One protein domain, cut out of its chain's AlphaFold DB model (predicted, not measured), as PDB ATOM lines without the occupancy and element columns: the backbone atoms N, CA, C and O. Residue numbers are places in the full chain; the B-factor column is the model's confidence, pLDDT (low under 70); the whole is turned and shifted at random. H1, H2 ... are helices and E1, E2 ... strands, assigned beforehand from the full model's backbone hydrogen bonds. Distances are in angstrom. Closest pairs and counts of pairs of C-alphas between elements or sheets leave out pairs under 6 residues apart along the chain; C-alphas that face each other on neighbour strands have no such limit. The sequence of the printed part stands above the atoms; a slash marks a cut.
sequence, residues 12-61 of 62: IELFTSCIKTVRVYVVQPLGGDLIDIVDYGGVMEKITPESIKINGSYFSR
ATOM      1  N   ILE A  12       8.382  37.750   8.879       92.00
ATOM      2  CA  ILE A  12       9.479  36.934   8.349       92.00
ATOM      3  C   ILE A  12      10.850  37.506   8.719       92.00
ATOM      4  O   ILE A  12      11.786  36.752   8.996       92.00
ATOM      5  N   GLU A  13      10.981  38.832   8.775       91.38
ATOM      6  CA  GLU A  13      12.212  39.488   9.219       91.38
ATOM      7  C   GLU A  13      12.437  39.293  10.716       91.38
ATOM      8  O   GLU A  13      13.552  38.954  11.121       91.38
ATOM      9  N   LEU A  14      11.380  39.424  11.523       88.94
ATOM     10  CA  LEU A  14      11.412  39.109  12.953       88.94
ATOM     11  C   LEU A  14      11.801  37.641  13.174       88.94
ATOM     12  O   LEU A  14      12.746  37.352  13.906       88.94
ATOM     13  N   PHE A  15      11.158  36.712  12.468       89.88
ATOM     14  CA  PHE A  15      11.439  35.280  12.569       89.88
ATOM     15  C   PHE A  15      12.879  34.936  12.178       89.88
ATOM     16  O   PHE A  15      13.587  34.242  12.909       89.88
ATOM     17  N   THR A  16      13.363  35.500  11.070       91.06
ATOM     18  CA  THR A  16      14.753  35.321  10.636       91.06
ATOM     19  C   THR A  16      15.739  35.882  11.662       91.06
ATOM     20  O   THR A  16      16.806  35.300  11.862       91.06
ATOM     21  N   SER A  17      15.398  36.993  12.330       89.19
ATOM     22  CA  SER A  17      16.250  37.584  13.367       89.19
ATOM     23  C   SER A  17      16.416  36.663  14.584       89.19
ATOM     24  O   SER A  17      17.521  36.550  15.118       89.19
ATOM     25  N   CYS A  18      15.358  35.929  14.944       88.38
ATOM     26  CA  CYS A  18      15.381  34.923  16.001       88.38
ATOM     27  C   CYS A  18      16.279  33.735  15.618       88.38
ATOM     28  O   CYS A  18      17.193  33.402  16.367       88.38
ATOM     29  N   ILE A  19      16.118  33.173  14.409       89.81
ATOM     30  CA  ILE A  19      16.948  32.048  13.926       89.81
ATOM     31  C   ILE A  19      18.433  32.419  13.871       89.81
ATOM     32  O   ILE A  19      19.291  31.632  14.258       89.81
ATOM     33  N   LYS A  20      18.752  33.621  13.381       90.31
ATOM     34  CA  LYS A  20      20.140  34.095  13.267       90.31
ATOM     35  C   LYS A  20      20.730  34.561  14.595       90.31
ATOM     36  O   LYS A  20      21.898  34.945  14.627       90.31
ATOM     37  N   THR A  21      19.943  34.570  15.669       85.94
ATOM     38  CA  THR A  21      20.349  35.057  16.990       85.94
ATOM     39  C   THR A  21      20.977  36.457  16.953       85.94
ATOM     40  O   THR A  21      21.947  36.741  17.655       85.94
ATOM     41  N   VAL A  22      20.462  37.345  16.094       88.56
ATOM     42  CA  VAL A  22      20.992  38.714  15.992       88.56
ATOM     43  C   VAL A  22      20.486  39.568  17.151       88.56
ATOM     44  O   VAL A  22      19.383  39.357  17.656       88.56
ATOM     45  N   ARG A  23      21.285  40.558  17.564       89.44
ATOM     46  CA  ARG A  23      20.848  41.540  18.561       89.44
ATOM     47  C   ARG A  23      19.799  42.466  17.963       89.44
ATOM     48  O   ARG A  23      20.019  43.050  16.900       89.44
ATOM     49  N   VAL A  24      18.690  42.608  18.674       89.94
ATOM     50  CA  VAL A  24      17.594  43.509  18.330       89.94
ATOM     51  C   VAL A  24      17.409  44.558  19.418       89.94
ATOM     52  O   VAL A  24      17.568  44.270  20.602       89.94
ATOM     53  N   TYR A  25      17.055  45.762  18.978       89.25
ATOM     54  CA  TYR A  25      16.778  46.927  19.809       89.25
ATOM     55  C   TYR A  25      15.299  47.272  19.644       89.25
ATOM     56  O   TYR A  25      14.768  47.178  18.531       89.25
ATOM     57  N   VAL A  26      14.640  47.670  20.726       87.81
ATOM     58  CA  VAL A  26      13.248  48.121  20.690       87.81
ATOM     59  C   VAL A  26      13.243  49.637  20.707       87.81
ATOM     60  O   VAL A  26      13.816  50.261  21.599       87.81
ATOM     61  N   VAL A  27      12.595  50.226  19.707       87.56
ATOM     62  CA  VAL A  27      12.481  51.676  19.565       87.56
ATOM     63  C   VAL A  27      11.020  52.099  19.574       87.56
ATOM     64  O   VAL A  27      10.159  51.389  19.052       87.56
ATOM     65  N   GLN A  28      10.748  53.266  20.148       83.88
ATOM     66  CA  GLN A  28       9.450  53.920  20.091       83.88
ATOM     67  C   GLN A  28       9.542  55.115  19.138       83.88
ATOM     68  O   GLN A  28      10.414  55.967  19.315       83.88
ATOM     69  N   PRO A  29       8.663  55.211  18.125       81.69
ATOM     70  CA  PRO A  29       8.589  56.410  17.305       81.69
ATOM     71  C   PRO A  29       8.054  57.574  18.151       81.69
ATOM     72  O   PRO A  29       6.980  57.470  18.743       81.69
ATOM     73  N   LEU A  30       8.795  58.682  18.184       82.31
ATOM     74  CA  LEU A  30       8.392  59.925  18.855       82.31
ATOM     75  C   LEU A  30       7.641  60.888  17.912       82.31
ATOM     76  O   LEU A  30       7.083  61.885  18.365       82.31
ATOM     77  N   GLY A  31       7.605  60.578  16.610       76.50
ATOM     78  CA  GLY A  31       6.984  61.388  15.560       76.50
ATOM     79  C   GLY A  31       8.009  61.915  14.552       76.50
ATOM     80  O   GLY A  31       9.141  62.239  14.908       76.50
ATOM     81  N   GLY A  32       7.622  61.983  13.274       79.56
ATOM     82  CA  GLY A  32       8.565  62.261  12.184       79.56
ATOM     83  C   GLY A  32       9.641  61.174  12.087       79.56
ATOM     84  O   GLY A  32       9.329  59.991  12.207       79.56
ATOM     85  N   ASP A  33      10.900  61.581  11.921       74.75
ATOM     86  CA  ASP A  33      12.062  60.678  11.867       74.75
ATOM     87  C   ASP A  33      12.718  60.442  13.244       74.75
ATOM     88  O   ASP A  33      13.807  59.870  13.336       74.75
ATOM     89  N   LEU A  34      12.082  60.894  14.333       71.56
ATOM     90  CA  LEU A  34      12.610  60.748  15.687       71.56
ATOM     91  C   LEU A  34      12.214  59.395  16.291       71.56
ATOM     92  O   LEU A  34      11.036  59.026  16.338       71.56
ATOM     93  N   ILE A  35      13.214  58.682  16.804       81.19
ATOM     94  CA  ILE A  35      13.066  57.420  17.530       81.19
ATOM     95  C   ILE A  35      13.711  57.544  18.910       81.19
ATOM     96  O   ILE A  35      14.792  58.119  19.032       81.19
ATOM     97  N   ASP A  36      13.063  56.983  19.926       81.81
ATOM     98  CA  ASP A  36      13.666  56.757  21.239       81.81
ATOM     99  C   ASP A  36      13.982  55.275  21.420       81.81
ATOM    100  O   ASP A  36      13.212  54.415  20.976       81.81
ATOM    101  N   ILE A  37      15.109  54.959  22.055       81.56
ATOM    102  CA  ILE A  37      15.483  53.571  22.339       81.56
ATOM    103  C   ILE A  37      14.831  53.180  23.661       81.56
ATOM    104  O   ILE A  37      15.273  53.591  24.729       81.56
ATOM    105  N   VAL A  38      13.793  52.350  23.574       81.00
ATOM    106  CA  VAL A  38      13.058  51.836  24.738       81.00
ATOM    107  C   VAL A  38      13.860  50.746  25.437       81.00
ATOM    108  O   VAL A  38      13.892  50.683  26.662       81.00
ATOM    109  N   ASP A  39      14.507  49.882  24.655       80.25
ATOM    110  CA  ASP A  39      15.360  48.821  25.177       80.25
ATOM    111  C   ASP A  39      16.484  48.516  24.185       80.25
ATOM    112  O   ASP A  39      16.256  48.371  22.978       80.25
ATOM    113  N   TYR A  40      17.708  48.382  24.699       80.94
ATOM    114  CA  TYR A  40      18.832  47.903  23.898       80.94
ATOM    115  C   TYR A  40      18.767  46.394  23.613       80.94
ATOM    116  O   TYR A  40      19.522  45.883  22.784       80.94
ATOM    117  N   GLY A  41      17.836  45.708  24.275       84.25
ATOM    118  CA  GLY A  41      17.384  44.364  23.991       84.25
ATOM    119  C   GLY A  41      18.503  43.333  24.049       84.25
ATOM    120  O   GLY A  41      19.348  43.315  24.944       84.25
ATOM    121  N   GLY A  42      18.470  42.413  23.093       87.00
ATOM    122  CA  GLY A  42      19.310  41.225  23.080       87.00
ATOM    123  C   GLY A  42      18.898  40.281  21.963       87.00
ATOM    124  O   GLY A  42      18.416  40.717  20.919       87.00
ATOM    125  N   VAL A  43      19.105  38.984  22.169       89.81
ATOM    126  CA  VAL A  43      18.626  37.969  21.229       89.81
ATOM    127  C   VAL A  43      17.129  37.756  21.441       89.81
ATOM    128  O   VAL A  43      16.638  37.737  22.570       89.81
ATOM    129  N   MET A  44      16.401  37.611  20.340       90.19
ATOM    130  CA  MET A  44      14.980  37.297  20.372       90.19
ATOM    131  C   MET A  44      14.767  35.822  20.722       90.19
ATOM    132  O   MET A  44      15.328  34.940  20.076       90.19
ATOM    133  N   GLU A  45      13.941  35.561  21.729       90.88
ATOM    134  CA  GLU A  45      13.699  34.219  22.273       90.88
ATOM    135  C   GLU A  45      12.389  33.606  21.773       90.88
ATOM    136  O   GLU A  45      12.272  32.388  21.649       90.88
ATOM    137  N   LYS A  46      11.370  34.441  21.534       90.44
ATOM    138  CA  LYS A  46      10.027  33.992  21.148       90.44
ATOM    139  C   LYS A  46       9.304  35.059  20.337       90.44
ATOM    140  O   LYS A  46       9.398  36.243  20.650       90.44
ATOM    141  N   ILE A  47       8.529  34.616  19.351       90.19
ATOM    142  CA  ILE A  47       7.612  35.452  18.570       90.19
ATOM    143  C   ILE A  47       6.234  34.792  18.590       90.19
ATOM    144  O   ILE A  47       6.113  33.600  18.312       90.19
ATOM    145  N   THR A  48       5.205  35.569  18.910       90.69
ATOM    146  CA  THR A  48       3.792  35.212  18.726       90.69
ATOM    147  C   THR A  48       3.085  36.326  17.948       90.69
ATOM    148  O   THR A  48       3.683  37.383  17.717       90.69
ATOM    149  N   PRO A  49       1.831  36.131  17.507       89.81
ATOM    150  CA  PRO A  49       1.045  37.217  16.919       89.81
ATOM    151  C   PRO A  49       0.840  38.409  17.871       89.81
ATOM    152  O   PRO A  49       0.747  39.543  17.422       89.81
ATOM    153  N   GLU A  50       0.841  38.173  19.184       92.44
ATOM    154  CA  GLU A  50       0.518  39.169  20.214       92.44
ATOM    155  C   GLU A  50       1.756  39.787  20.874       92.44
ATOM    156  O   GLU A  50       1.696  40.897  21.405       92.44
ATOM    157  N   SER A  51       2.884  39.070  20.903       92.38
ATOM    158  CA  SER A  51       4.056  39.491  21.673       92.38
ATOM    159  C   SER A  51       5.378  38.982  21.111       92.38
ATOM    160  O   SER A  51       5.448  37.981  20.394       92.38
ATOM    161  N   ILE A  52       6.449  39.672  21.480       91.75
ATOM    162  CA  ILE A  52       7.831  39.297  21.204       91.75
ATOM    163  C   ILE A  52       8.563  39.227  22.540       91.75
ATOM    164  O   ILE A  52       8.415  40.118  23.375       91.75
ATOM    165  N   LYS A  53       9.361  38.178  22.742       92.38
ATOM    166  CA  LYS A  53      10.220  38.038  23.918       92.38
ATOM    167  C   LYS A  53      11.674  38.284  23.540       92.38
ATOM    168  O   LYS A  53      12.199  37.610  22.651       92.38
ATOM    169  N   ILE A  54      12.319  39.223  24.221       92.81
ATOM    170  CA  ILE A  54      13.721  39.592  24.007       92.81
ATOM    171  C   ILE A  54      14.395  39.626  25.375       92.81
ATOM    172  O   ILE A  54      13.976  40.393  26.237       92.81
ATOM    173  N   ASN A  55      15.427  38.799  25.567       89.75
ATOM    174  CA  ASN A  55      16.224  38.746  26.798       89.75
ATOM    175  C   ASN A  55      15.376  38.722  28.092       89.75
ATOM    176  O   ASN A  55      15.549  39.548  28.986       89.75
ATOM    177  N   GLY A  56      14.395  37.821  28.171       90.19
ATOM    178  CA  GLY A  56      13.467  37.732  29.308       90.19
ATOM    179  C   GLY A  56      12.278  38.711  29.298       90.19
ATOM    180  O   GLY A  56      11.232  38.363  29.850       90.19
ATOM    181  N   SER A  57      12.386  39.865  28.636       91.75
ATOM    182  CA  SER A  57      11.341  40.898  28.568       91.75
ATOM    183  C   SER A  57      10.318  40.626  27.465       91.75
ATOM    184  O   SER A  57      10.667  40.132  26.392       91.75
ATOM    185  N   TYR A  58       9.052  40.977  27.711       92.06
ATOM    186  CA  TYR A  58       7.967  40.853  26.735       92.06
ATOM    187  C   TYR A  58       7.555  42.215  26.184       92.06
ATOM    188  O   TYR A  58       7.290  43.149  26.936       92.06
ATOM    189  N   PHE A  59       7.429  42.282  24.863       89.81
ATOM    190  CA  PHE A  59       6.992  43.452  24.115       89.81
ATOM    191  C   PHE A  59       5.722  43.107  23.348       89.81
ATOM    192  O   PHE A  59       5.708  42.170  22.549       89.81
ATOM    193  N   SER A  60       4.643  43.846  23.597       89.88
ATOM    194  CA  SER A  60       3.379  43.657  22.884       89.88
ATOM    195  C   SER A  60       3.486  44.135  21.439       89.88
ATOM    196  O   SER A  60       4.050  45.196  21.163       89.88
ATOM    197  N   ARG A  61       2.902  43.364  20.524       85.12
ATOM    198  CA  ARG A  61       2.733  43.744  19.120       85.12
ATOM    199  C   ARG A  61       1.431  44.546  19.017       85.12
ATOM    200  O   ARG A  61       0.399  44.086  19.501       85.12
TER     201      ARG A  61
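This is residues 12 to 61 of the 62 residues of an uncharacterized protein of Paenibacillus sp. M-152 (UniProt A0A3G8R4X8). A long hairpin, E1 and E2, makes the length; E2 bends by 97 degrees at residue 44 and continues into a curled sheet with short E3 and E4, and H1 packs on E2 near that bend. The 50 printed residues, mixed in class, run H1 E1 E2 E3 E4; the antiparallel sheet's order is E1 - E2 - E3 - E4. It is only just compact, close to loose: radius of gyration of the C-alphas 11.2 A, spans 31 by 21 by 21 A.

E2, residues 34 to 47, measures 25.9 A; E1, 23 to 31, 24.4 A. E3 is 51 to 54; E4, 57 to 60, ends at C-alpha (3.379, 43.657, 22.884). H1, 12 to 19, begins at C-alpha (9.479, 36.934, 8.349).

The strands form a meander, each the antiparallel neighbour of the one before. Within hydrogen-bond range are N 28 and O 36, 2.8 A, in E1 and E2; N 45 and O 53, 2.8 A, in E2 and E3; N 52 and O 59, 2.8 A, in E3 and E4. H1 is on the sheet, height 9.0 A; its closest C-alphas to E2 are Cys 18 and Met 44, 5.0 A. In H1 every O i to N i+4 pair is within range.

The C-alphas farthest apart, Ile 19 and Gly 32, are 31.4 A apart. The printed part has no cut, its four links are tight, and no printed residue is under 70 in pLDDT.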